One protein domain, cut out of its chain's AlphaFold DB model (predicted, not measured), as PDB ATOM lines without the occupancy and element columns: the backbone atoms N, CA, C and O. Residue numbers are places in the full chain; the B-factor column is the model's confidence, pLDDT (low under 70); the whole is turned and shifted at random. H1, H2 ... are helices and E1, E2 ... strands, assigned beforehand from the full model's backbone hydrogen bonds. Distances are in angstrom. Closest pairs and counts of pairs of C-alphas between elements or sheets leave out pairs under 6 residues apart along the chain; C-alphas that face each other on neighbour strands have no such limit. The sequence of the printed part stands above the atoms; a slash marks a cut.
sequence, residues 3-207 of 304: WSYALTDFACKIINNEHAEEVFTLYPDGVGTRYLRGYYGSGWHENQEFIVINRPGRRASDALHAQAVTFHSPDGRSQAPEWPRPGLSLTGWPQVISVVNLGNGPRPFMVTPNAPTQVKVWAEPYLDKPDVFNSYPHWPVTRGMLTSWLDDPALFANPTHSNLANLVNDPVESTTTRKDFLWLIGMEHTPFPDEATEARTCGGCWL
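Overview. This is residues 3 to 207 of the 304 residues of an uncharacterized protein of Armatimonadetes bacterium (UniProt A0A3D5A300). A long, twisted and curled sheet of seven strands is partly faced by a small sheet of three, in a loose sandwich with crossed strands. The small sheet covers the E5, E6 and E7 end of the large one, H2 packs over E7 on the side away from it, and E1, E2 and E3 reach out as a wing. The 205 printed residues hold ten named strands and two named helices, in the order E1 to E8, H1, E9, E10, H2; both sheets are antiparallel. The class is mostly strand, though under half of the residues are in named elements. The whole is compact, with a radius of gyration of the C-alphas of 17.3 A and spans of 45 by 44 by 34 A.

Arrangement. Look first at the large sheet, in order E1 (residues 3 to 8), E2 (14 to 26), E3 (32 to 39), E10 (179 to 188), E7 (107 to 112), E6 (96 to 102), E5 (64 to 72). E1 E2 E3 and E5 E6 E7 are meanders, each strand the antiparallel neighbour of the one before. N 21 and O 37 of E2 and E3 are 2.8 A apart, and N 109 and O 186 of E7 and E10 are 2.9 A apart, both within hydrogen-bond range. H2 (197 to 207) is on this sheet, making two layers, a helix on one face of a sheet, at a height over the sheet of 8.3 A. It lies over E7, and runs along the strands, at 22 degrees to E7 on the local plane; the closest C-alphas of the two are Val 111 and Gly 203, 5.9 A apart. The second sheet runs E4 (50 to 54), E9 (160 to 169), E8 (116 to 121); N 52 and O 162 are 3.0 A apart, and N 166 and O 120 are 2.8 A apart. The two sheets form a sandwich, two sheets face to face, with strands at 59 degrees; the closest C-alphas of E5 and E9 are Ala 68 and Leu 164, 7.0 A apart. H1 (153 to 157) is on neither sheet. Every O i to N i+4 pair of H2 is within range; H1 has 0 of 1, but 2 of 2 O i to N i+3 pairs.

Along the chain. Find C-alpha 3 at (87.697, 12.103, 27.800), where E1 begins. E2 is 29.3 A long and bends by 104 degrees at residue 17; E10 is 28.8 A, E9 26.5 A and E3 23.1 A. H2 ends at C-alpha 207, (104.119, 0.652, 42.371), 15.2 A from C-alpha 197.

Size, cuts and confidence. The two C-alphas farthest apart, Ala 154 and Cys 205, are 46.7 A apart. The printed part has no cut. The links E5 to E6 and E8 to H1 are long. Look for pLDDT under 70 at residues 124 to 128, 140 and 146 to 153.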
ATOM      1  N   TRP A   3      87.662  11.593  29.172       95.31
ATOM      2  CA  TRP A   3      87.697  12.103  27.800       95.31
ATOM      3  C   TRP A   3      87.529  10.950  26.822       95.31
ATOM      4  O   TRP A   3      88.028   9.858  27.071       95.31
ATOM      5  N   SER A   4      86.856  11.203  25.705       96.38
ATOM      6  CA  SER A   4      86.701  10.247  24.609       96.38
ATOM      7  C   SER A   4      86.970  10.972  23.298       96.38
ATOM      8  O   SER A   4      86.415  12.049  23.074       96.38
ATOM      9  N   TYR A   5      87.828  10.416  22.448       93.88
ATOM     10  CA  TYR A   5      88.234  11.059  21.197       93.88
ATOM     11  C   TYR A   5      88.610  10.031  20.129       93.88
ATOM     12  O   TYR A   5      89.014   8.911  20.433       93.88
ATOM     13  N   ALA A   6      88.457  10.415  18.861       93.69
ATOM     14  CA  ALA A   6      88.903   9.611  17.727       93.69
ATOM     15  C   ALA A   6      90.431   9.681  17.587       93.69
ATOM     16  O   ALA A   6      91.019  10.741  17.812       93.69
ATOM     17  N   LEU A   7      91.061   8.575  17.192       90.75
ATOM     18  CA  LEU A   7      92.492   8.549  16.898       90.75
ATOM     19  C   LEU A   7      92.743   9.047  15.478       90.75
ATOM     20  O   LEU A   7      91.991   8.732  14.550       90.75
ATOM     21  N   THR A   8      93.802   9.836  15.309       85.81
ATOM     22  CA  THR A   8      94.146  10.445  14.025       85.81
ATOM     23  C   THR A   8      95.588  10.188  13.627       85.81
ATOM     24  O   THR A   8      96.448  10.003  14.484       85.81
ATOM     25  N   ASP A   9      95.865  10.241  12.326       80.69
ATOM     26  CA  ASP A   9      97.236  10.334  11.817       80.69
ATOM     27  C   ASP A   9      97.802  11.762  11.967       80.69
ATOM     28  O   ASP A   9      97.112  12.694  12.393       80.69
ATOM     29  N   PHE A  10      99.060  11.955  11.561       72.88
ATOM     30  CA  PHE A  10      99.723  13.267  11.526       72.88
ATOM     31  C   PHE A  10      99.023  14.303  10.626       72.88
ATOM     32  O   PHE A  10      99.283  15.499  10.749       72.88
ATOM     33  N   ALA A  11      98.139  13.874   9.721       73.62
ATOM     34  CA  ALA A  11      97.331  14.746   8.872       73.62
ATOM     35  C   ALA A  11      95.932  15.015   9.462       73.62
ATOM     36  O   ALA A  11      95.064  15.542   8.759       73.62
ATOM     37  N   CYS A  12      95.706  14.669  10.735       75.50
ATOM     38  CA  CYS A  12      94.434  14.796  11.446       75.50
ATOM     39  C   CYS A  12      93.286  13.995  10.806       75.50
ATOM     40  O   CYS A  12      92.113  14.345  10.974       75.50
ATOM     41  N   LYS A  13      93.591  12.931  10.056       83.12
ATOM     42  CA  LYS A  13      92.573  12.031   9.510       83.12
ATOM     43  C   LYS A  13      92.253  10.963  10.533       83.12
ATOM     44  O   LYS A  13      93.160  10.311  11.038       83.12
ATOM     45  N   ILE A  14      90.966  10.768  10.803       86.44
ATOM     46  CA  ILE A  14      90.503   9.668  11.652       86.44
ATOM     47  C   ILE A  14      90.876   8.350  10.973       86.44
ATOM     48  O   ILE A  14      90.504   8.117   9.821       86.44
ATOM     49  N   ILE A  15      91.615   7.504  11.683       84.25
ATOM     50  CA  ILE A  15      92.101   6.225  11.162       84.25
ATOM     51  C   ILE A  15      91.114   5.131  11.562       84.25
ATOM     52  O   ILE A  15      90.773   5.028  12.731       84.25
ATOM     53  N   ASN A  16      90.663   4.308  10.609       87.50
ATOM     54  CA  ASN A  16      89.967   3.029  10.841       87.50
ATOM     55  C   ASN A  16      88.821   3.033  11.886       87.50
ATOM     56  O   ASN A  16      88.527   1.992  12.469       87.50
ATOM     57  N   ASN A  17      88.159   4.176  12.123       89.38
ATOM     58  CA  ASN A  17      87.208   4.378  13.234       89.38
ATOM     59  C   ASN A  17      87.777   4.030  14.628       89.38
ATOM     60  O   ASN A  17      87.036   3.709  15.563       89.38
ATOM     61  N   GLU A  18      89.096   4.096  14.773       94.56
ATOM     62  CA  GLU A  18      89.797   3.915  16.032       94.56
ATOM     63  C   GLU A  18      89.534   5.111  16.947       94.56
ATOM     64  O   GLU A  18      89.400   6.262  16.517       94.56
ATOM     65  N   HIS A  19      89.447   4.837  18.240       95.50
ATOM     66  CA  HIS A  19      89.176   5.848  19.251       95.50
ATOM     67  C   HIS A  19      89.846   5.468  20.563       95.50
ATOM     68  O   HIS A  19      90.294   4.337  20.752       95.50
ATOM     69  N   ALA A  20      89.917   6.423  21.475       96.25
ATOM     70  CA  ALA A  20      90.440   6.217  22.806       96.25
ATOM     71  C   ALA A  20      89.558   6.879  23.860       96.25
ATOM     72  O   ALA A  20      88.818   7.831  23.595       96.25
ATOM     73  N   GLU A  21      89.666   6.354  25.071       97.44
ATOM     74  CA  GLU A  21      89.137   6.946  26.283       97.44
ATOM     75  C   GLU A  21      90.282   7.189  27.259       97.44
ATOM     76  O   GLU A  21      91.065   6.283  27.530       97.44
ATOM     77  N   GLU A  22      90.355   8.388  27.826       96.75
ATOM     78  CA  GLU A  22      91.287   8.692  28.906       96.75
ATOM     79  C   GLU A  22      90.541   9.032  30.189       96.75
ATOM     80  O   GLU A  22      89.601   9.829  30.191       96.75
ATOM     81  N   VAL A  23      90.974   8.432  31.294       97.50
ATOM     82  CA  VAL A  23      90.472   8.701  32.637       97.50
ATOM     83  C   VAL A  23      91.617   9.227  33.488       97.50
ATOM     84  O   VAL A  23      92.652   8.580  33.628       97.50
ATOM     85  N   PHE A  24      91.401  10.403  34.068       97.44
ATOM     86  CA  PHE A  24      92.313  11.027  35.017       97.44
ATOM     87  C   PHE A  24      91.711  10.998  36.418       97.44
ATOM     88  O   PHE A  24      90.601  11.518  36.616       97.44
ATOM     89  N   THR A  25      92.472  10.471  37.373       96.81
ATOM     90  CA  THR A  25      92.177  10.546  38.810       96.81
ATOM     91  C   THR A  25      93.226  11.439  39.452       96.81
ATOM     92  O   THR A  25      94.398  11.089  39.452       96.81
ATOM     93  N   LEU A  26      92.827  12.612  39.948       95.94
ATOM     94  CA  LEU A  26      93.736  13.631  40.482       95.94
ATOM     95  C   LEU A  26      93.412  13.901  41.951       95.94
ATOM     96  O   LEU A  26      92.246  14.109  42.289       95.94
ATOM     97  N   TYR A  27      94.440  13.942  42.798       96.12
ATOM     98  CA  TYR A  27      94.308  14.237  44.223       96.12
ATOM     99  C   TYR A  27      94.822  15.640  44.588       96.12
ATOM    100  O   TYR A  27      95.528  16.266  43.792       96.12
ATOM    101  N   PRO A  28      94.483  16.157  45.789       95.50
ATOM    102  CA  PRO A  28      94.902  17.486  46.249       95.50
ATOM    103  C   PRO A  28      96.415  17.742  46.270       95.50
ATOM    104  O   PRO A  28      96.820  18.901  46.251       95.50
ATOM    105  N   ASP A  29      97.252  16.700  46.284       94.62
ATOM    106  CA  ASP A  29      98.711  16.836  46.202       94.62
ATOM    107  C   ASP A  29      99.235  17.086  44.778       94.62
ATOM    108  O   ASP A  29     100.444  17.146  44.570       94.62
ATOM    109  N   GLY A  30      98.346  17.224  43.788       94.00
ATOM    110  CA  GLY A  30      98.723  17.420  42.387       94.00
ATOM    111  C   GLY A  30      99.286  16.160  41.726       94.00
ATOM    112  O   GLY A  30      99.777  16.237  40.600       94.00
ATOM    113  N   VAL A  31      99.203  15.009  42.401       97.31
ATOM    114  CA  VAL A  31      99.622  13.706  41.885       97.31
ATOM    115  C   VAL A  31      98.385  12.860  41.607       97.31
ATOM    116  O   VAL A  31      97.428  12.804  42.383       97.31
ATOM    117  N   GLY A  32      98.402  12.173  40.479       97.31
ATOM    118  CA  GLY A  32      97.271  11.391  40.026       97.31
ATOM    119  C   GLY A  32      97.658  10.380  38.971       97.31
ATOM    120  O   GLY A  32      98.834  10.133  38.729       97.31
ATOM    121  N   THR A  33      96.665   9.787  38.338       98.25
ATOM    122  CA  THR A  33      96.856   8.762  37.318       98.25
ATOM    123  C   THR A  33      96.292   9.229  35.987       98.25
ATOM    124  O   THR A  33      95.320   9.988  35.929       98.25
ATOM    125  N   ARG A  34      96.903   8.752  34.905       97.44
ATOM    126  CA  ARG A  34      96.369   8.804  33.545       97.44
ATOM    127  C   ARG A  34      96.174   7.372  33.085       97.44
ATOM    128  O   ARG A  34      97.143   6.635  32.927       97.44
ATOM    129  N   TYR A  35      94.925   6.988  32.881       97.75
ATOM    130  CA  TYR A  35      94.556   5.700  32.320       97.75
ATOM    131  C   TYR A  35      94.026   5.902  30.907       97.75
ATOM    132  O   TYR A  35      93.065   6.642  30.717       97.75
ATOM    133  N   LEU A  36      94.650   5.255  29.930       96.75
ATOM    134  CA  LEU A  36      94.284   5.321  28.520       96.75
ATOM    135  C   LEU A  36      93.757   3.961  28.086       96.75
ATOM    136  O   LEU A  36      94.471   2.970  28.162       96.75
ATOM    137  N   ARG A  37      92.543   3.928  27.553       96.75
ATOM    138  CA  ARG A  37      91.972   2.776  26.865       96.75
ATOM    139  C   ARG A  37      91.863   3.085  25.382       96.75
ATOM    140  O   ARG A  37      91.028   3.885  24.971       96.75
ATOM    141  N   GLY A  38      92.706   2.447  24.585       96.00
ATOM    142  CA  GLY A  38      92.690   2.539  23.132       96.00
ATOM    143  C   GLY A  38      91.884   1.410  22.502       96.00
ATOM    144  O   GLY A  38      92.095   0.242  22.823       96.00
ATOM    145  N   TYR A  39      90.989   1.755  21.582       95.62
ATOM    146  CA  TYR A  39      90.183   0.826  20.795       95.62
ATOM    147  C   TYR A  39      90.721   0.773  19.364       95.62
ATOM    148  O   TYR A  39      90.268   1.498  18.476       95.62
ATOM    149  N   TYR A  40      91.729  -0.072  19.166       93.06
ATOM    150  CA  TYR A  40      92.388  -0.311  17.886       93.06
ATOM    151  C   TYR A  40      92.966  -1.731  17.849       93.06
ATOM    152  O   TYR A  40      93.286  -2.320  18.885       93.06
ATOM    153  N   GLY A  41      93.045  -2.311  16.648       81.31
ATOM    154  CA  GLY A  41      93.353  -3.737  16.485       81.31
ATOM    155  C   GLY A  41      94.813  -4.066  16.177       81.31
ATOM    156  O   GLY A  41      95.311  -5.130  16.540       81.31
ATOM    157  N   SER A  42      95.513  -3.167  15.492       80.19
ATOM    158  CA  SER A  42      96.884  -3.397  15.035       80.19
ATOM    159  C   SER A  42      97.575  -2.079  14.723       80.19
ATOM    160  O   SER A  42      96.911  -1.056  14.589       80.19
ATOM    161  N   GLY A  43      98.889  -2.131  14.533       82.06
ATOM    162  CA  GLY A  43      99.697  -0.947  14.275       82.06
ATOM    163  C   GLY A  43     100.317  -0.388  15.548       82.06
ATOM    164  O   GLY A  43     100.026  -0.826  16.662       82.06
ATOM    165  N   TRP A  44     101.248   0.535  15.343       82.94
ATOM    166  CA  TRP A  44     101.889   1.269  16.417       82.94
ATOM    167  C   TRP A  44     101.154   2.592  16.615       82.94
ATOM    168  O   TRP A  44     100.956   3.337  15.654       82.94
ATOM    169  N   HIS A  45     100.794   2.879  17.864       88.06
ATOM    170  CA  HIS A  45     100.198   4.141  18.281       88.06
ATOM    171  C   HIS A  45     101.066   4.744  19.373       88.06
ATOM    172  O   HIS A  45     101.357   4.089  20.377       88.06
ATOM    173  N   GLU A  46     101.464   5.995  19.181       86.50
ATOM    174  CA  GLU A  46     102.154   6.757  20.212       86.50
ATOM    175  C   GLU A  46     101.164   7.109  21.326       86.50
ATOM    176  O   GLU A  46     100.191   7.830  21.119       86.50
ATOM    177  N   ASN A  47     101.379   6.539  22.508       88.12
ATOM    178  CA  ASN A  47     100.456   6.613  23.642       88.12
ATOM    179  C   ASN A  47     100.911   7.611  24.723       88.12
ATOM    180  O   ASN A  47     100.093   8.152  25.477       88.12
ATOM    181  N   GLN A  48     102.211   7.893  24.785       89.56
ATOM    182  CA  GLN A  48     102.788   8.947  25.604       89.56
ATOM    183  C   GLN A  48     104.019   9.537  24.911       89.56
ATOM    184  O   GLN A  48     104.747   8.823  24.229       89.56
ATOM    185  N   GLU A  49     104.269  10.822  25.115       89.25
ATOM    186  CA  GLU A  49     105.506  11.489  24.726       89.25
ATOM    187  C   GLU A  49     105.717  12.683  25.660       89.25
ATOM    188  O   GLU A  49     104.769  13.410  25.975       89.25
ATOM    189  N   PHE A  50     106.953  12.904  26.109       91.44
ATOM    190  CA  PHE A  50     107.304  14.138  26.802       91.44
ATOM    191  C   PHE A  50     107.532  15.235  25.776       91.44
ATOM    192  O   PHE A  50     108.559  15.254  25.095       91.44
ATOM    193  N   ILE A  51     106.574  16.155  25.708       89.81
ATOM    194  CA  ILE A  51     106.648  17.347  24.870       89.81
ATOM    195  C   ILE A  51     106.585  18.611  25.722       89.81
ATOM    196  O   ILE A  51     105.874  18.675  26.726       89.81
ATOM    197  N   VAL A  52     107.305  19.641  25.299       89.81
ATOM    198  CA  VAL A  52     107.231  20.986  25.884       89.81
ATOM    199  C   VAL A  52     106.649  21.925  24.852       89.81
ATOM    200  O   VAL A  52     107.101  21.934  23.715       89.81
ATOM    201  N   ILE A  53     105.652  22.717  25.241       90.62
ATOM    202  CA  ILE A  53     105.057  23.728  24.367       90.62
ATOM    203  C   ILE A  53     105.814  25.044  24.543       90.62
ATOM    204  O   ILE A  53     105.833  25.630  25.628       90.62
ATOM    205  N   ASN A  54     106.390  25.535  23.452       87.56
ATOM    206  CA  ASN A  54     107.112  26.793  23.389       87.56
ATOM    207  C   ASN A  54     106.187  27.907  22.891       87.56
ATOM    208  O   ASN A  54     105.413  27.750  21.941       87.56
ATOM    209  N   ARG A  55     106.291  29.079  23.521       89.38
ATOM    210  CA  ARG A  55     105.596  30.286  23.060       89.38
ATOM    211  C   ARG A  55     106.212  30.793  21.747       89.38
ATOM    212  O   ARG A  55     107.404  30.573  21.532       89.38
ATOM    213  N   PRO A  56     105.453  31.544  20.926       88.38
ATOM    214  CA  PRO A  56     106.015  32.287  19.804       88.38
ATOM    215  C   PRO A  56     107.287  33.052  20.187       88.38
ATOM    216  O   PRO A  56     107.325  33.743  21.207       88.38
ATOM    217  N   GLY A  57     108.326  32.913  19.370       85.75
ATOM    218  CA  GLY A  57     109.625  33.565  19.520       85.75
ATOM    219  C   GLY A  57     110.537  32.961  20.589       85.75
ATOM    220  O   GLY A  57     111.616  33.505  20.815       85.75
ATOM    221  N   ARG A  58     110.135  31.870  21.257       86.38
ATOM    222  CA  ARG A  58     110.945  31.189  22.277       86.38
ATOM    223  C   ARG A  58     111.453  29.845  21.779       86.38
ATOM    224  O   ARG A  58     110.750  29.117  21.081       86.38
ATOM    225  N   ARG A  59     112.682  29.538  22.175       85.94
ATOM    226  CA  ARG A  59     113.354  28.257  21.965       85.94
ATOM    227  C   ARG A  59     113.063  27.327  23.136       85.94
ATOM    228  O   ARG A  59     112.762  27.795  24.236       85.94
ATOM    229  N   ALA A  60     113.201  26.024  22.925       88.25
ATOM    230  CA  ALA A  60     113.021  25.058  24.003       88.25
ATOM    231  C   ALA A  60     114.143  25.183  25.041       88.25
ATOM    232  O   ALA A  60     113.884  25.109  26.242       88.25
ATOM    233  N   SER A  61     115.372  25.469  24.597       88.94
ATOM    234  CA  SER A  61     116.511  25.744  25.489       88.94
ATOM    235  C   SER A  61     116.324  26.973  26.379       88.94
ATOM    236  O   SER A  61     116.993  27.080  27.402       88.94
ATOM    237  N   ASP A  62     115.381  27.868  26.070       88.25
ATOM    238  CA  ASP A  62     115.049  28.970  26.977       88.25
ATOM    239  C   ASP A  62     114.242  28.507  28.209       88.25
ATOM    240  O   ASP A  62     114.034  29.295  29.136       88.25
ATOM    241  N   ALA A  63     113.690  27.290  28.178       87.81
ATOM    242  CA  ALA A  63     112.834  26.721  29.219       87.81
ATOM    243  C   ALA A  63     113.383  25.412  29.810       87.81
ATOM    244  O   ALA A  63     113.030  25.068  30.940       87.81
ATOM    245  N   LEU A  64     114.229  24.694  29.071       90.38
ATOM    246  CA  LEU A  64     114.750  23.378  29.432       90.38
ATOM    247  C   LEU A  64     116.214  23.423  29.852       90.38
ATOM    248  O   LEU A  64     117.022  24.146  29.274       90.38
ATOM    249  N   HIS A  65     116.565  22.575  30.815       91.81
ATOM    250  CA  HIS A  65     117.959  22.240  31.076       91.81
ATOM    251  C   HIS A  65     118.509  21.338  29.955       91.81
ATOM    252  O   HIS A  65     117.762  20.544  29.390       91.81
ATOM    253  N   ALA A  66     119.817  21.395  29.661       89.75
ATOM    254  CA  ALA A  66     120.446  20.538  28.640       89.75
ATOM    255  C   ALA A  66     120.276  19.036  28.935       89.75
ATOM    256  O   ALA A  66     120.199  18.221  28.022       89.75
ATOM    257  N   GLN A  67     120.154  18.681  30.213       92.81
ATOM    258  CA  GLN A  67     119.649  17.383  30.665       92.81
ATOM    259  C   GLN A  67     118.135  17.473  30.859       92.81
ATOM    260  O   GLN A  67     117.659  17.531  31.989       92.81
ATOM    261  N   ALA A  68     117.380  17.561  29.765       92.69
ATOM    262  CA  ALA A  68     115.956  17.902  29.809       92.69
ATOM    263  C   ALA A  68     115.073  16.828  30.456       92.69
ATOM    264  O   ALA A  68     113.958  17.129  30.875       92.69
ATOM    265  N   VAL A  69     115.552  15.585  30.544       94.25
ATOM    266  CA  VAL A  69     114.837  14.482  31.193       94.25
ATOM    267  C   VAL A  69     115.803  13.702  32.075       94.25
ATOM    268  O   VAL A  69     116.902  13.366  31.639       94.25
ATOM    269  N   THR A  70     115.383  13.381  33.295       95.12
ATOM    270  CA  THR A  70     116.049  12.409  34.169       95.12
ATOM    271  C   THR A  70     115.173  11.174  34.322       95.12
ATOM    272  O   THR A  70     113.966  11.278  34.530       95.12
ATOM    273  N   PHE A  71     115.790  10.001  34.262       95.50
ATOM    274  CA  PHE A  71     115.158   8.716  34.523       95.50
ATOM    275  C   PHE A  71     115.638   8.166  35.862       95.50
ATOM    276  O   PHE A  71     116.834   8.198  36.161       95.50
ATOM    277  N   HIS A  72     114.712   7.625  36.647       95.62
ATOM    278  CA  HIS A  72     114.984   6.889  37.879       95.62
ATOM    279  C   HIS A  72     114.266   5.541  37.862       95.62
ATOM    280  O   HIS A  72     113.215   5.398  37.239       95.62
ATOM    281  N   SER A  73     114.816   4.556  38.559       93.50
ATOM    282  CA  SER A  73     114.149   3.281  38.825       93.50
ATOM    283  C   SER A  73     113.826   3.141  40.317       93.50
ATOM    284  O   SER A  73     114.492   3.754  41.164       93.50
ATOM    285  N   PRO A  74     112.849   2.288  40.676       89.12
ATOM    286  CA  PRO A  74     112.587   1.952  42.075       89.12
ATOM    287  C   PRO A  74     113.802   1.346  42.795       89.12
ATOM    288  O   PRO A  74     113.998   1.598  43.979       89.12
ATOM    289  N   ASP A  75     114.666   0.618  42.076       90.06
ATOM    290  CA  ASP A  75     115.888   0.009  42.628       90.06
ATOM    291  C   ASP A  75     117.078   0.980  42.782       90.06
ATOM    292  O   ASP A  75     118.170   0.567  43.168       90.06
ATOM    293  N   GLY A  76     116.875   2.275  42.518       90.12
ATOM    294  CA  GLY A  76     117.848   3.328  42.822       90.12
ATOM    295  C   GLY A  76     118.804   3.703  41.690       90.12
ATOM    296  O   GLY A  76     119.669   4.553  41.896       90.12
ATOM    297  N   ARG A  77     118.656   3.137  40.486       93.75
ATOM    298  CA  ARG A  77     119.398   3.603  39.303       93.75
ATOM    299  C   ARG A  77     118.882   4.969  38.850       93.75
ATOM    300  O   ARG A  77     117.708   5.303  39.019       93.75
ATOM    301  N   SER A  78     119.768   5.759  38.244       95.00
ATOM    302  CA  SER A  78     119.425   7.049  37.644       95.00
ATOM    303  C   SER A  78     120.275   7.344  36.407       95.00
ATOM    304  O   SER A  78     121.456   7.001  36.373       95.00
ATOM    305  N   GLN A  79     119.671   7.964  35.391       94.44
ATOM    306  CA  GLN A  79     120.353   8.465  34.196       94.44
ATOM    307  C   GLN A  79     119.743   9.798  33.757       94.44
ATOM    308  O   GLN A  79     118.527   9.920  33.650       94.44
ATOM    309  N   ALA A  80     120.592  10.781  33.466       93.25
ATOM    310  CA  ALA A  80     120.200  12.101  32.977       93.25
ATOM    311  C   ALA A  80     120.954  12.381  31.667       93.25
ATOM    312  O   ALA A  80     122.051  12.949  31.706       93.25
ATOM    313  N   PRO A  81     120.440  11.902  30.520       90.75
ATOM    314  CA  PRO A  81     121.090  12.122  29.237       90.75
ATOM    315  C   PRO A  81     121.150  13.616  28.899       90.75
ATOM    316  O   PRO A  81     120.269  14.384  29.278       90.75
ATOM    317  N   GLU A  82     122.188  14.018  28.169       90.12
ATOM    318  CA  GLU A  82     122.467  15.420  27.847       90.12
ATOM    319  C   GLU A  82     122.355  15.679  26.338       90.12
ATOM    320  O   GLU A  82     122.906  14.947  25.512       90.12
ATOM    321  N   TRP A  83     121.625  16.728  25.965       87.75
ATOM    322  CA  TRP A  83     121.470  17.168  24.581       87.75
ATOM    323  C   TRP A  83     122.704  17.943  24.095       87.75
ATOM    324  O   TRP A  83     123.382  18.577  24.899       87.75
ATOM    325  N   PRO A  84     123.014  17.927  22.783       83.00
ATOM    326  CA  PRO A  84     122.245  17.351  21.672       83.00
ATOM    327  C   PRO A  84     122.617  15.893  21.351       83.00
ATOM    328  O   PRO A  84     122.247  15.380  20.300       83.00
ATOM    329  N   ARG A  85     123.388  15.205  22.201       80.44
ATOM    330  CA  ARG A  85     123.805  13.809  21.969       80.44
ATOM    331  C   ARG A  85     123.487  12.926  23.178       80.44
ATOM    332  O   ARG A  85     124.406  12.386  23.794       80.44
ATOM    333  N   PRO A  86     122.198  12.756  23.511       75.44
ATOM    334  CA  PRO A  86     121.780  11.960  24.645       75.44
ATOM    335  C   PRO A  86     122.108  10.486  24.389       75.44
ATOM    336  O   PRO A  86     121.406   9.785  23.664       75.44
ATOM    337  N   GLY A  87     123.193  10.000  24.991       77.50
ATOM    338  CA  GLY A  87     123.406   8.568  25.161       77.50
ATOM    339  C   GLY A  87     122.470   8.060  26.254       77.50
ATOM    340  O   GLY A  87     122.536   8.548  27.381       77.50
ATOM    341  N   LEU A  88     121.596   7.102  25.939       85.00
ATOM    342  CA  LEU A  88     120.670   6.535  26.918       85.00
ATOM    343  C   LEU A  88     120.415   5.051  26.655       85.00
ATOM    344  O   LEU A  88     120.144   4.645  25.527       85.00
ATOM    345  N   SER A  89     120.435   4.251  27.721       87.44
ATOM    346  CA  SER A  89     119.913   2.888  27.707       87.44
ATOM    347  C   SER A  89     119.276   2.572  29.055       87.44
ATOM    348  O   SER A  89     119.951   2.542  30.082       87.44
ATOM    349  N   LEU A  90     117.971   2.288  29.028       90.31
ATOM    350  CA  LEU A  90     117.212   1.800  30.184       90.31
ATOM    351  C   LEU A  90     117.013   0.275  30.126       90.31
ATOM    352  O   LEU A  90     116.095  -0.269  30.736       90.31
ATOM    353  N   THR A  91     117.848  -0.442  29.368       89.94
ATOM    354  CA  THR A  91     117.754  -1.902  29.259       89.94
ATOM    355  C   THR A  91     117.895  -2.549  30.641       89.94
ATOM    356  O   THR A  91     118.805  -2.234  31.407       89.94
ATOM    357  N   GLY A  92     116.972  -3.455  30.974       89.94
ATOM    358  CA  GLY A  92     116.934  -4.131  32.274       89.94
ATOM    359  C   GLY A  92     116.382  -3.280  33.423       89.94
ATOM    360  O   GLY A  92     116.570  -3.640  34.585       89.94
ATOM    361  N   TRP A  93     115.753  -2.135  33.145       93.75
ATOM    362  CA  TRP A  93     115.002  -1.373  34.147       93.75
ATOM    363  C   TRP A  93     113.586  -1.954  34.284       93.75
ATOM    364  O   TRP A  93     112.911  -2.092  33.266       93.75
ATOM    365  N   PRO A  94     113.127  -2.314  35.500       90.62
ATOM    366  CA  PRO A  94     111.823  -2.951  35.685       90.62
ATOM    367  C   PRO A  94     110.671  -1.953  35.538       90.62
ATOM    368  O   PRO A  94     109.642  -2.286  34.962       90.62
ATOM    369  N   GLN A  95     110.866  -0.725  36.019       93.50
ATOM    370  CA  GLN A  95     109.962   0.415  35.894       93.50
ATOM    371  C   GLN A  95     110.791   1.689  35.771       93.50
ATOM    372  O   GLN A  95     111.967   1.719  36.157       93.50
ATOM    373  N   VAL A  96     110.169   2.749  35.258       95.38
ATOM    374  CA  VAL A  96     110.837   4.035  35.055       95.38
ATOM    375  C   VAL A  96     109.990   5.169  35.607       95.38
ATOM    376  O   VAL A  96     108.802   5.285  35.315       95.38
ATOM    377  N   ILE A  97     110.644   6.029  36.375       96.62
ATOM    378  CA  ILE A  97     110.168   7.336  36.810       96.62
ATOM    379  C   ILE A  97     110.899   8.354  35.940       96.62
ATOM    380  O   ILE A  97     112.114   8.506  36.047       96.62
ATOM    381  N   SER A  98     110.171   9.012  35.048       96.31
ATOM    382  CA  SER A  98     110.710  10.036  34.153       96.31
ATOM    383  C   SER A  98     110.371  11.409  34.714       96.31
ATOM    384  O   SER A  98     109.216  11.654  35.055       96.31
ATOM    385  N   VAL A  99     111.355  12.298  34.800       96.81
ATOM    386  CA  VAL A  99     111.212  13.657  35.334       96.81
ATOM    387  C   VAL A  99     111.710  14.640  34.288       96.81
ATOM    388  O   VAL A  99     112.855  14.547  33.851       96.81
ATOM    389  N   VAL A 100     110.864  15.580  33.878       95.69
ATOM    390  CA  VAL A 100     111.222  16.636  32.927       95.69
ATOM    391  C   VAL A 100     111.848  17.805  33.681       95.69
ATOM    392  O   VAL A 100     111.225  18.410  34.552       95.69
ATOM    393  N   ASN A 101     113.081  18.148  33.325       94.69
ATOM    394  CA  ASN A 101     113.868  19.199  33.956       94.69
ATOM    395  C   ASN A 101     113.665  20.527  33.220       94.69
ATOM    396  O   ASN A 101     114.470  20.944  32.381       94.69
ATOM    397  N   LEU A 102     112.557  21.192  33.548       89.56
ATOM    398  CA  LEU A 102     112.382  22.614  33.254       89.56
ATOM    399  C   LEU A 102     113.385  23.411  34.100       89.56
ATOM    400  O   LEU A 102     113.661  22.991  35.215       89.56
ATOM    401  N   GLY A 103     113.904  24.538  33.601       78.62
ATOM    402  CA  GLY A 103     114.974  25.325  34.238       78.62
ATOM    403  C   GLY A 103     114.754  25.621  35.732       78.62
ATOM    404  O   GLY A 103     115.103  24.821  36.589       78.62
ATOM    405  N   ASN A 104     114.170  26.774  36.069       78.19
ATOM    406  CA  ASN A 104     113.807  27.104  37.463       78.19
ATOM    407  C   ASN A 104     112.331  26.780  37.777       78.19
ATOM    408  O   ASN A 104     111.748  27.343  38.701       78.19
ATOM    409  N   GLY A 105     111.692  25.965  36.935       80.69
ATOM    410  CA  GLY A 105     110.270  25.641  37.027       80.69
ATOM    411  C   GLY A 105     110.007  24.340  37.787       80.69
ATOM    412  O   GLY A 105     110.937  23.577  38.040       80.69
ATOM    413  N   PRO A 106     108.736  24.055  38.118       84.38
ATOM    414  CA  PRO A 106     108.362  22.750  38.642       84.38
ATOM    415  C   PRO A 106     108.607  21.684  37.566       84.38
ATOM    416  O   PRO A 106     108.488  21.963  36.372       84.38
ATOM    417  N   ARG A 107     108.953  20.468  37.978       94.44
ATOM    418  CA  ARG A 107     109.432  19.397  37.098       94.44
ATOM    419  C   ARG A 107     108.349  18.328  36.940       94.44
ATOM    420  O   ARG A 107     108.152  17.536  37.859       94.44
ATOM    421  N   PRO A 108     107.593  18.285  35.828       95.69
ATOM    422  CA  PRO A 108     106.597  17.239  35.620       95.69
ATOM    423  C   PRO A 108     107.244  15.860  35.681       95.69
ATOM    424  O   PRO A 108     108.323  15.661  35.120       95.69
ATOM    425  N   PHE A 109     106.577  14.901  36.312       97.12
ATOM    426  CA  PHE A 109     107.017  13.516  36.299       97.12
ATOM    427  C   PHE A 109     105.917  12.570  35.838       97.12
ATOM    428  O   PHE A 109     104.721  12.851  35.955       97.12
ATOM    429  N   MET A 110     106.349  11.416  35.343       97.12
ATOM    430  CA  MET A 110     105.491  10.290  35.012       97.12
ATOM    431  C   MET A 110     106.152   8.991  35.467       97.12
ATOM    432  O   MET A 110     107.362   8.821  35.314       97.12
ATOM    433  N   VAL A 111     105.361   8.066  35.999       96.94
ATOM    434  CA  VAL A 111     105.815   6.722  36.371       96.94
ATOM    435  C   VAL A 111     105.149   5.711  35.466       96.94
ATOM    436  O   VAL A 111     103.921   5.686  35.358       96.94
ATOM    437  N   THR A 112     105.962   4.859  34.851       94.19
ATOM    438  CA  THR A 112     105.484   3.781  33.995       94.19
ATOM    439  C   THR A 112     105.608   2.441  34.723       94.19
ATOM    440  O   THR A 112     106.716   2.093  35.141       94.19
ATOM    441  N   PRO A 113     104.505   1.683  34.888       91.69
ATOM    442  CA  PRO A 113     104.474   0.494  35.744       91.69
ATOM    443  C   PRO A 113     105.107  -0.748  35.109       91.69
ATOM    444  O   PRO A 113     105.449  -1.688  35.821       91.69
ATOM    445  N   ASN A 114     105.298  -0.736  33.788       90.38
ATOM    446  CA  ASN A 114     105.949  -1.805  33.036       90.38
ATOM    447  C   ASN A 114     107.349  -1.376  32.588       90.38
ATOM    448  O   ASN A 114     107.610  -0.189  32.376       90.38
ATOM    449  N   ALA A 115     108.226  -2.351  32.355       89.31
ATOM    450  CA  ALA A 115     109.539  -2.101  31.774       89.31
ATOM    451  C   ALA A 115     109.397  -1.470  30.374       89.31
ATOM    452  O   ALA A 115     108.487  -1.844  29.623       89.31
ATOM    453  N   PRO A 116     110.258  -0.509  29.998       88.69
ATOM    454  CA  PRO A 116     110.263   0.026  28.645       88.69
ATOM    455  C   PRO A 116     110.772  -1.035  27.670       88.69
ATOM    456  O   PRO A 116     111.855  -1.595  27.845       88.69
ATOM    457  N   THR A 117     110.002  -1.289  26.618       87.38
ATOM    458  CA  THR A 117     110.415  -2.135  25.491       87.38
ATOM    459  C   THR A 117     111.294  -1.354  24.518       87.38
ATOM    460  O   THR A 117     112.176  -1.922  23.874       87.38
ATOM    461  N   GLN A 118     111.106  -0.036  24.458       86.94
ATOM    462  CA  GLN A 118     111.954   0.885  23.717       86.94
ATOM    463  C   GLN A 118     112.023   2.223  24.447       86.94
ATOM    464  O   GLN A 118     111.048   2.679  25.040       86.94
ATOM    465  N   VAL A 119     113.178   2.878  24.359       87.25
ATOM    466  CA  VAL A 119     113.330   4.274  24.763       87.25
ATOM    467  C   VAL A 119     113.858   5.044  23.573       87.25
ATOM    468  O   VAL A 119     114.867   4.671  22.975       87.25
ATOM    469  N   LYS A 120     113.159   6.114  23.223       85.81
ATOM    470  CA  LYS A 120     113.532   7.019  22.152       85.81
ATOM    471  C   LYS A 120     113.744   8.391  22.758       85.81
ATOM    472  O   LYS A 120     112.803   8.996  23.255       85.81
ATOM    473  N   VAL A 121     114.979   8.871  22.719       84.31
ATOM    474  CA  VAL A 121     115.286  10.262  23.049       84.31
ATOM    475  C   VAL A 121     115.420  11.022  21.747       84.31
ATOM    476  O   VAL A 121     116.105  10.575  20.824       84.31
ATOM    477  N   TRP A 122     114.732  12.150  21.658       79.75
ATOM    478  CA  TRP A 122     114.722  12.962  20.458       79.75
ATOM    479  C   TRP A 122     115.884  13.930  20.487       79.75
ATOM    480  O   TRP A 122     115.859  14.966  21.147       79.75
ATOM    481  N   ALA A 123     116.920  13.559  19.755       74.94
ATOM    482  CA  ALA A 123     118.059  14.408  19.525       74.94
ATOM    483  C   ALA A 123     118.537  14.227  18.098       74.94
ATOM    484  O   ALA A 123     118.699  13.106  17.612       74.94
ATOM    485  N   GLU A 124     118.732  15.348  17.423       66.50
ATOM    486  CA  GLU A 124     119.232  15.339  16.066       66.50
ATOM    487  C   GLU A 124     120.754  15.481  16.037       66.50
ATOM    488  O   GLU A 124     121.337  16.207  16.842       66.50
ATOM    489  N   PRO A 125     121.424  14.812  15.086       53.34
ATOM    490  CA  PRO A 125     122.877  14.853  14.973       53.34
ATOM    491  C   PRO A 125     123.414  16.200  14.455       53.34
ATOM    492  O   PRO A 125     124.633  16.380  14.400       53.34
ATOM    493  N   TYR A 126     122.541  17.129  14.054       58.50
ATOM    494  CA  TYR A 126     122.919  18.387  13.414       58.50
ATOM    495  C   TYR A 126     123.272  19.447  14.466       58.50
ATOM    496  O   TYR A 126     122.400  20.070  15.063       58.50
ATOM    497  N   LEU A 127     124.575  19.651  14.676       58.84
ATOM    498  CA  LEU A 127     125.119  20.638  15.617       58.84
ATOM    499  C   LEU A 127     124.959  22.097  15.150       58.84
ATOM    500  O   LEU A 127     125.197  23.011  15.933       58.84
ATOM    501  N   ASP A 128     124.547  22.312  13.902       64.75
ATOM    502  CA  ASP A 128     124.535  23.633  13.261       64.75
ATOM    503  C   ASP A 128     123.187  24.356  13.435       64.75
ATOM    504  O   ASP A 128     122.933  25.400  12.829       64.75
ATOM    505  N   LYS A 129     122.291  23.787  14.250       70.94
ATOM    506  CA  LYS A 129     120.964  24.339  14.509       70.94
ATOM    507  C   LYS A 129     121.008  25.430  15.571       70.94
ATOM    508  O   LYS A 129     121.834  25.403  16.482       70.94
ATOM    509  N   PRO A 130     120.075  26.388  15.507       71.81
ATOM    510  CA  PRO A 130     120.077  27.505  16.432       71.81
ATOM    511  C   PRO A 130     119.517  27.135  17.827       71.81
ATOM    512  O   PRO A 130     119.498  27.982  18.716       71.81
ATOM    513  N   ASP A 131     119.026  25.905  18.023       81.19
ATOM    514  CA  ASP A 131     118.613  25.334  19.313       81.19
ATOM    515  C   ASP A 131     119.101  23.873  19.412       81.19
ATOM    516  O   ASP A 131     119.199  23.190  18.392       81.19
ATOM    517  N   VAL A 132     119.406  23.397  20.625       83.62
ATOM    518  CA  VAL A 132     119.855  22.010  20.885       83.62
ATOM    519  C   VAL A 132     118.693  21.016  20.934       83.62
ATOM    520  O   VAL A 132     118.906  19.808  20.828       83.62
ATOM    521  N   PHE A 133     117.469  21.526  21.093       85.62
ATOM    522  CA  PHE A 133     116.236  20.753  21.050       85.62
ATOM    523  C   PHE A 133     115.533  20.922  19.710       85.62
ATOM    524  O   PHE A 133     115.471  22.014  19.140       85.62
ATOM    525  N   ASN A 134     114.909  19.842  19.253       81.88
ATOM    526  CA  ASN A 134     113.985  19.916  18.139       81.88
ATOM    527  C   ASN A 134     112.751  20.709  18.547       81.88
ATOM    528  O   ASN A 134     112.260  20.580  19.665       81.88
ATOM    529  N   SER A 135     112.233  21.512  17.633       82.44
ATOM    530  CA  SER A 135     110.954  22.187  17.803       82.44
ATOM    531  C   SER A 135     110.118  21.947  16.545       82.44
ATOM    532  O   SER A 135     110.672  21.780  15.457       82.44
ATOM    533  N   TYR A 136     108.798  21.920  16.684       82.00
ATOM    534  CA  TYR A 136     107.865  21.666  15.593       82.00
ATOM    535  C   TYR A 136     106.620  22.553  15.727       82.00
ATOM    536  O   TYR A 136     106.035  22.622  16.810       82.00
ATOM    537  N   PRO A 137     106.162  23.225  14.656       80.69
ATOM    538  CA  PRO A 137     105.016  24.124  14.733       80.69
ATOM    539  C   PRO A 137     103.668  23.417  14.503       80.69
ATOM    540  O   PRO A 137     102.644  24.082  14.522       80.69
ATOM    541  N   HIS A 138     103.617  22.102  14.267       77.69
ATOM    542  CA  HIS A 138     102.373  21.404  13.900       77.69
ATOM    543  C   HIS A 138     101.420  21.147  15.083       77.69
ATOM    544  O   HIS A 138     101.662  21.579  16.209       77.69
ATOM    545  N   TRP A 139     100.302  20.450  14.840       70.06
ATOM    546  CA  TRP A 139      99.395  19.986  15.903       70.06
ATOM    547  C   TRP A 139     100.197  19.289  17.026       70.06
ATOM    548  O   TRP A 139     101.071  18.492  16.689       70.06
ATOM    549  N   PRO A 140      99.937  19.550  18.324       69.62
ATOM    550  CA  PRO A 140      98.750  20.208  18.884       69.62
ATOM    551  C   PRO A 140      98.816  21.735  18.969       69.62
ATOM    552  O   PRO A 140      97.867  22.344  19.456       69.62
ATOM    553  N   VAL A 141      99.900  22.370  18.512       77.12
ATOM    554  CA  VAL A 141     100.168  23.780  18.840       77.12
ATOM    555  C   VAL A 141      99.752  24.774  17.755       77.12
ATOM    556  O   VAL A 141      99.147  25.792  18.095       77.12
ATOM    557  N   THR A 142      99.970  24.481  16.465       76.44
ATOM    558  CA  THR A 142      99.487  25.347  15.368       76.44
ATOM    559  C   THR A 142      98.704  24.556  14.329       76.44
ATOM    560  O   THR A 142      99.194  23.617  13.700       76.44
ATOM    561  N   ARG A 143      97.437  24.938  14.136       72.88
ATOM    562  CA  ARG A 143      96.523  24.282  13.193       72.88
ATOM    563  C   ARG A 143      96.918  24.588  11.748       72.88
ATOM    564  O   ARG A 143      97.177  25.733  11.404       72.88
ATOM    565  N   GLY A 144      96.862  23.573  10.886       70.62
ATOM    566  CA  GLY A 144      97.087  23.725   9.443       70.62
ATOM    567  C   GLY A 144      98.558  23.772   9.032       70.62
ATOM    568  O   GLY A 144      98.842  23.834   7.840       70.62
ATOM    569  N   MET A 145      99.483  23.697   9.992       72.31
ATOM    570  CA  MET A 145     100.902  23.510   9.714       72.31
ATOM    571  C   MET A 145     101.216  22.015   9.687       72.31
ATOM    572  O   MET A 145     100.822  21.272  10.586       72.31
ATOM    573  N   LEU A 146     101.898  21.575   8.629       65.00
ATOM    574  CA  LEU A 146     102.419  20.214   8.527       65.00
ATOM    575  C   LEU A 146     103.628  20.048   9.450       65.00
ATOM    576  O   LEU A 146     104.230  21.032   9.883       65.00
ATOM    577  N   THR A 147     104.019  18.799   9.701       66.19
ATOM    578  CA  THR A 147     105.321  18.491  10.293       66.19
ATOM    579  C   THR A 147     106.425  18.957   9.349       66.19
ATOM    580  O   THR A 147     106.821  18.245   8.431       66.19
ATOM    581  N   SER A 148     106.885  20.192   9.542       58.38
ATOM    582  CA  SER A 148     108.049  20.748   8.867       58.38
ATOM    583  C   SER A 148     109.215  20.825   9.838       58.38
ATOM    584  O   SER A 148     109.062  21.215  10.998       58.38
ATOM    585  N   TRP A 149     110.392  20.460   9.344       56.97
ATOM    586  CA  TRP A 149     111.645  20.618  10.069       56.97
ATOM    587  C   TRP A 149     111.953  22.112  10.213       56.97
ATOM    588  O   TRP A 149     111.839  22.876   9.251       56.97
ATOM    589  N   LEU A 150     112.273  22.542  11.433       58.88
ATOM    590  CA  LEU A 150     112.536  23.943  11.750       58.88
ATOM    591  C   LEU A 150     113.972  24.345  11.396       58.88
ATOM    592  O   LEU A 150     114.809  24.496  12.282       58.88
ATOM    593  N   ASP A 151     114.219  24.586  10.113       57.53
ATOM    594  CA  ASP A 151     115.362  25.405   9.679       57.53
ATOM    595  C   ASP A 151     114.916  26.829   9.287       57.53
ATOM    596  O   ASP A 151     115.749  27.685   9.002       57.53
ATOM    597  N   ASP A 152     113.604  27.112   9.303       67.81
ATOM    598  CA  ASP A 152     113.032  28.418   8.961       67.81
ATOM    599  C   ASP A 152     112.703  29.245  10.227       67.81
ATOM    600  O   ASP A 152     111.773  28.906  10.971       67.81
ATOM    601  N   PRO A 153     113.417  30.362  10.475       68.19
ATOM    602  CA  PRO A 153     113.136  31.289  11.568       68.19
ATOM    603  C   PRO A 153     111.696  31.820  11.601       68.19
ATOM    604  O   PRO A 153     111.188  32.118  12.682       68.19
ATOM    605  N   ALA A 154     111.016  31.925  10.453       73.56
ATOM    606  CA  ALA A 154     109.635  32.401  10.380       73.56
ATOM    607  C   ALA A 154     108.654  31.455  11.089       73.56
ATOM    608  O   ALA A 154     107.616  31.890  11.586       73.56
ATOM    609  N   LEU A 155     108.994  30.170  11.201       72.50
ATOM    610  CA  LEU A 155     108.153  29.185  11.873       72.50
ATOM    611  C   LEU A 155     108.145  29.372  13.400       72.50
ATOM    612  O   LEU A 155     107.129  29.084  14.031       72.50
ATOM    613  N   PHE A 156     109.203  29.954  13.983       76.56
ATOM    614  CA  PHE A 156     109.231  30.336  15.402       76.56
ATOM    615  C   PHE A 156     108.308  31.518  15.725       76.56
ATOM    616  O   PHE A 156     108.070  31.789  16.896       76.56
ATOM    617  N   ALA A 157     107.741  32.211  14.729       82.56
ATOM    618  CA  ALA A 157     106.687  33.199  14.974       82.56
ATOM    619  C   ALA A 157     105.372  32.558  15.465       82.56
ATOM    620  O   ALA A 157     104.488  33.268  15.942       82.56
ATOM    621  N   ASN A 158     105.243  31.232  15.373       84.19
ATOM    622  CA  ASN A 158     104.103  30.471  15.871       84.19
ATOM    623  C   ASN A 158     104.475  29.701  17.150       84.19
ATOM    624  O   ASN A 158     105.660  29.483  17.415       84.19
ATOM    625  N   PRO A 159     103.487  29.264  17.953       88.56
ATOM    626  CA  PRO A 159     103.733  28.282  18.999       88.56
ATOM    627  C   PRO A 159     104.367  27.015  18.410       88.56
ATOM    628  O   PRO A 159     103.943  26.523  17.362       88.56
ATOM    629  N   THR A 160     105.374  26.474  19.091       86.69
ATOM    630  CA  THR A 160     106.019  25.209  18.708       86.69
ATOM    631  C   THR A 160     105.946  24.217  19.863       86.69
ATOM    632  O   THR A 160     105.607  24.590  20.984       86.69
ATOM    633  N   HIS A 161     106.223  22.944  19.609       88.69
ATOM    634  CA  HIS A 161     106.490  21.973  20.662       88.69
ATOM    635  C   HIS A 161     107.816  21.264  20.416       88.69
ATOM    636  O   HIS A 161     108.235  21.119  19.271       88.69
ATOM    637  N   SER A 162     108.463  20.839  21.493       87.81
ATOM    638  CA  SER A 162     109.732  20.123  21.470       87.81
ATOM    639  C   SER A 162     109.580  18.753  22.082       87.81
ATOM    640  O   SER A 162     109.164  18.639  23.235       87.81
ATOM    641  N   ASN A 163     109.955  17.734  21.322       87.25
ATOM    642  CA  ASN A 163     109.897  16.353  21.764       87.25
ATOM    643  C   ASN A 163     111.173  16.040  22.537       87.25
ATOM    644  O   ASN A 163     112.271  16.356  22.079       87.25
ATOM    645  N   LEU A 164     111.034  15.427  23.707       90.25
ATOM    646  CA  LEU A 164     112.164  15.104  24.574       90.25
ATOM    647  C   LEU A 164     112.425  13.606  24.560       90.25
ATOM    648  O   LEU A 164     113.488  13.147  24.144       90.25
ATOM    649  N   ALA A 165     111.434  12.830  24.982       89.69
ATOM    650  CA  ALA A 165     111.557  11.390  25.055       89.69
ATOM    651  C   ALA A 165     110.205  10.700  24.886       89.69
ATOM    652  O   ALA A 165     109.162  11.223  25.274       89.69
ATOM    653  N   ASN A 166     110.273   9.486  24.360       89.06
ATOM    654  CA  ASN A 166     109.199   8.517  24.321       89.06
ATOM    655  C   ASN A 166     109.707   7.207  24.947       89.06
ATOM    656  O   ASN A 166     110.775   6.699  24.594       89.06
ATOM    657  N   LEU A 167     108.948   6.678  25.898       89.38
ATOM    658  CA  LEU A 167     109.049   5.322  26.411       89.38
ATOM    659  C   LEU A 167     107.922   4.483  25.802       89.38
ATOM    660  O   LEU A 167     106.736   4.717  26.050       89.38
ATOM    661  N   VAL A 168     108.298   3.484  25.013       87.69
ATOM    662  CA  VAL A 168     107.357   2.468  24.551       87.69
ATOM    663  C   VAL A 168     107.286   1.401  25.628       87.69
ATOM    664  O   VAL A 168     108.310   0.874  26.066       87.69
ATOM    665  N   ASN A 169     106.071   1.079  26.047       87.38
ATOM    666  CA  ASN A 169     105.799   0.077  27.062       87.38
ATOM    667  C   ASN A 169     104.654  -0.807  26.602       87.38
ATOM    668  O   ASN A 169     103.756  -0.353  25.886       87.38
ATOM    669  N   ASP A 170     104.666  -2.048  27.071       90.25
ATOM    670  CA  ASP A 170     103.524  -2.925  26.887       90.25
ATOM    671  C   ASP A 170     102.313  -2.393  27.667       90.25
ATOM    672  O   ASP A 170     102.470  -1.830  28.761       90.25
ATOM    673  N   PRO A 171     101.098  -2.549  27.121       93.00
ATOM    674  CA  PRO A 171      99.871  -2.198  27.822       93.00
ATOM    675  C   PRO A 171      99.717  -3.022  29.107       93.00
ATOM    676  O   PRO A 171     100.140  -4.176  29.173       93.00
ATOM    677  N   VAL A 172      99.061  -2.448  30.115       94.56
ATOM    678  CA  VAL A 172      98.713  -3.163  31.356       94.56
ATOM    679  C   VAL A 172      97.614  -4.203  31.125       94.56
ATOM    680  O   VAL A 172      97.542  -5.194  31.844       94.56
ATOM    681  N   GLU A 173      96.792  -4.020  30.088       94.19
ATOM    682  CA  GLU A 173      95.829  -5.017  29.619       94.19
ATOM    683  C   GLU A 173      95.690  -4.945  28.093       94.19
ATOM    684  O   GLU A 173      95.666  -3.868  27.497       94.19
ATOM    685  N   SER A 174      95.591  -6.095  27.422       93.88
ATOM    686  CA  SER A 174      95.550  -6.147  25.959       93.88
ATOM    687  C   SER A 174      94.643  -7.256  25.442       93.88
ATOM    688  O   SER A 174      94.765  -8.412  25.836       93.88
ATOM    689  N   THR A 175      93.786  -6.911  24.481       93.81
ATOM    690  CA  THR A 175      93.011  -7.841  23.651       93.81
ATOM    691  C   THR A 175      93.332  -7.611  22.168       93.81
ATOM    692  O   THR A 175      94.243  -6.850  21.818       93.81
ATOM    693  N   THR A 176      92.603  -8.279  21.271       91.19
ATOM    694  CA  THR A 176      92.719  -8.091  19.817       91.19
ATOM    695  C   THR A 176      92.243  -6.726  19.331       91.19
ATOM    696  O   THR A 176      92.623  -6.340  18.237       91.19
ATOM    697  N   THR A 177      91.423  -6.005  20.098       91.88
ATOM    698  CA  THR A 177      90.820  -4.718  19.689       91.88
ATOM    699  C   THR A 177      90.948  -3.625  20.744       91.88
ATOM    700  O   THR A 177      90.407  -2.534  20.567       91.88
ATOM    701  N   ARG A 178      91.624  -3.914  21.861       94.50
ATOM    702  CA  ARG A 178      91.749  -3.006  22.997       94.50
ATOM    703  C   ARG A 178      93.147  -3.069  23.595       94.50
ATOM    704  O   ARG A 178      93.651  -4.166  23.839       94.50
ATOM    705  N   LYS A 179      93.732  -1.908  23.879       95.44
ATOM    706  CA  LYS A 179      95.003  -1.746  24.595       95.44
ATOM    707  C   LYS A 179      94.814  -0.732  25.718       95.44
ATOM    708  O   LYS A 179      94.444   0.408  25.446       95.44
ATOM    709  N   ASP A 180      95.092  -1.138  26.950       95.81
ATOM    710  CA  ASP A 180      94.948  -0.287  28.127       95.81
ATOM    711  C   ASP A 180      96.336   0.065  28.675       95.81
ATOM    712  O   ASP A 180      97.180  -0.809  28.872       95.81
ATOM    713  N   PHE A 181      96.579   1.345  28.934       96.31
ATOM    714  CA  PHE A 181      97.821   1.875  29.485       96.31
ATOM    715  C   PHE A 181      97.537   2.682  30.745       96.31
ATOM    716  O   PHE A 181      96.456   3.247  30.914       96.31
ATOM    717  N   LEU A 182      98.525   2.744  31.630       97.25
ATOM    718  CA  LEU A 182      98.396   3.398  32.917       97.25
ATOM    719  C   LEU A 182      99.711   4.067  33.297       97.25
ATOM    720  O   LEU A 182     100.770   3.450  33.208       97.25
ATOM    721  N   TRP A 183      99.615   5.300  33.782       97.81
ATOM    722  CA  TRP A 183     100.739   6.049  34.325       97.81
ATOM    723  C   TRP A 183     100.335   6.782  35.596       97.81
ATOM    724  O   TRP A 183      99.207   7.269  35.698       97.81
ATOM    725  N   LEU A 184     101.275   6.928  36.527       98.19
ATOM    726  CA  LEU A 184     101.207   7.980  37.540       98.19
ATOM    727  C   LEU A 184     101.762   9.261  36.925       98.19
ATOM    728  O   LEU A 184     102.770   9.209  36.226       98.19
ATOM    729  N   ILE A 185     101.137  10.397  37.195       97.88
ATOM    730  CA  ILE A 185     101.578  11.720  36.761       97.88
ATOM    731  C   ILE A 185     101.583  12.677  37.949       97.88
ATOM    732  O   ILE A 185     100.768  12.555  38.865       97.88
ATOM    733  N   GLY A 186     102.483  13.651  37.929       97.00
ATOM    734  CA  GLY A 186     102.530  14.674  38.962       97.00
ATOM    735  C   GLY A 186     103.609  15.711  38.709       97.00
ATOM    736  O   GLY A 186     104.165  15.799  37.614       97.00
ATOM    737  N   MET A 187     103.898  16.490  39.746       95.25
ATOM    738  CA  MET A 187     104.912  17.537  39.723       95.25
ATOM    739  C   MET A 187     105.931  17.297  40.831       95.25
ATOM    740  O   MET A 187     105.562  17.056  41.976       95.25
ATOM    741  N   GLU A 188     107.205  17.371  40.473       94.81
ATOM    742  CA  GLU A 188     108.336  17.449  41.386       94.81
ATOM    743  C   GLU A 188     108.664  18.928  41.630       94.81
ATOM    744  O   GLU A 188     108.809  19.709  40.686       94.81
ATOM    745  N   HIS A 189     108.749  19.320  42.900       91.50
ATOM    746  CA  HIS A 189     108.936  20.718  43.291       91.50
ATOM    747  C   HIS A 189     110.386  21.066  43.639       91.50
ATOM    748  O   HIS A 189     110.720  22.249  43.718       91.50
ATOM    749  N   THR A 190     111.254  20.071  43.825       90.06
ATOM    750  CA  THR A 190     112.696  20.298  43.955       90.06
ATOM    751  C   THR A 190     113.284  20.777  42.622       90.06
ATOM    752  O   THR A 190     113.004  20.189  41.573       90.06
ATOM    753  N   PRO A 191     114.099  21.845  42.612       88.75
ATOM    754  CA  PRO A 191     114.742  22.312  41.388       88.75
ATOM    755  C   PRO A 191     115.769  21.287  40.888       88.75
ATOM    756  O   PRO A 191     116.345  20.534  41.661       88.75
ATOM    757  N   PHE A 192     116.037  21.248  39.586       89.25
ATOM    758  CA  PHE A 192     117.173  20.479  39.068       89.25
ATOM    759  C   PHE A 192     118.487  21.229  39.394       89.25
ATOM    760  O   PHE A 192     118.494  22.457  39.276       89.25
ATOM    761  N   PRO A 193     119.602  20.568  39.779       89.50
ATOM    762  CA  PRO A 193     119.885  19.128  39.755       89.50
ATOM    763  C   PRO A 193     119.548  18.367  41.044       89.50
ATOM    764  O   PRO A 193     120.007  17.234  41.200       89.50
ATOM    765  N   ASP A 194     118.765  18.949  41.956       88.50
ATOM    766  CA  ASP A 194     118.402  18.259  43.189       88.50
ATOM    767  C   ASP A 194     117.609  16.979  42.890       88.50
ATOM    768  O   ASP A 194     116.949  16.803  41.851       88.50
ATOM    769  N   GLU A 195     117.715  16.046  43.829       89.12
ATOM    770  CA  GLU A 195     117.096  14.741  43.721       89.12
ATOM    771  C   GLU A 195     115.568  14.853  43.707       89.12
ATOM    772  O   GLU A 195     114.974  15.428  44.620       89.12
ATOM    773  N   ALA A 196     114.939  14.229  42.704       93.62
ATOM    774  CA  ALA A 196     113.488  14.198  42.510       93.62
ATOM    775  C   ALA A 196     112.778  13.300  43.544       93.62
ATOM    776  O   ALA A 196     112.204  12.253  43.227       93.62
ATOM    777  N   THR A 197     112.886  13.679  44.814       93.00
ATOM    778  CA  THR A 197     112.455  12.889  45.968       93.00
ATOM    779  C   THR A 197     110.947  12.664  45.955       93.00
ATOM    780  O   THR A 197     110.494  11.567  46.277       93.00
ATOM    781  N   GLU A 198     110.153  13.653  45.543       93.62
ATOM    782  CA  GLU A 198     108.699  13.520  45.491       93.62
ATOM    783  C   GLU A 198     108.275  12.543  44.405       93.62
ATOM    784  O   GLU A 198     107.500  11.627  44.686       93.62
ATOM    785  N   ALA A 199     108.844  12.674  43.204       96.06
ATOM    786  CA  ALA A 199     108.596  11.741  42.110       96.06
ATOM    787  C   ALA A 199     108.972  10.303  42.508       96.06
ATOM    788  O   ALA A 199     108.202   9.369  42.273       96.06
ATOM    789  N   ARG A 200     110.127  10.122  43.170       95.44
ATOM    790  CA  ARG A 200     110.594   8.812  43.652       95.44
ATOM    791  C   ARG A 200     109.695   8.227  44.736       95.44
ATOM    792  O   ARG A 200     109.330   7.059  44.638       95.44
ATOM    793  N   THR A 201     109.315   9.009  45.748       94.56
ATOM    794  CA  THR A 201     108.428   8.534  46.823       94.56
ATOM    795  C   THR A 201     107.036   8.200  46.288       94.56
ATOM    796  O   THR A 201     106.538   7.108  46.553       94.56
ATOM    797  N   CYS A 202     106.426   9.093  45.501       96.31
ATOM    798  CA  CYS A 202     105.101   8.875  44.919       96.31
ATOM    799  C   CYS A 202     105.089   7.675  43.964       96.31
ATOM    800  O   CYS A 202     104.169   6.863  44.019       96.31
ATOM    801  N   GLY A 203     106.116   7.537  43.121       96.81
ATOM    802  CA  GLY A 203     106.263   6.380  42.243       96.81
ATOM    803  C   GLY A 203     106.457   5.081  43.015       96.81
ATOM    804  O   GLY A 203     105.778   4.102  42.725       96.81
ATOM    805  N   GLY A 204     107.315   5.089  44.037       95.69
ATOM    806  CA  GLY A 204     107.557   3.934  44.897       95.69
ATOM    807  C   GLY A 204     106.276   3.408  45.539       95.69
ATOM    808  O   GLY A 204     105.928   2.253  45.324       95.69
ATOM    809  N   CYS A 205     105.527   4.251  46.255       95.81
ATOM    810  CA  CYS A 205     104.308   3.804  46.935       95.81
ATOM    811  C   CYS A 205     103.110   3.567  46.005       95.81
ATOM    812  O   CYS A 205     102.095   3.043  46.442       95.81
ATOM    813  N   TRP A 206     103.173   3.984  44.742       97.88
ATOM    814  CA  TRP A 206     102.149   3.640  43.753       97.88
ATOM    815  C   TRP A 206     102.413   2.282  43.090       97.88
ATOM    816  O   TRP A 206     101.477   1.536  42.791       97.88
ATOM    817  N   LEU A 207     103.689   1.958  42.868       96.62
ATOM    818  CA  LEU A 207     104.119   0.652  42.371       96.62
ATOM    819  C   LEU A 207     104.016  -0.416  43.465       96.62
ATOM    820  O   LEU A 207     103.521  -1.506  43.203       96.62
TER     821      LEU A 207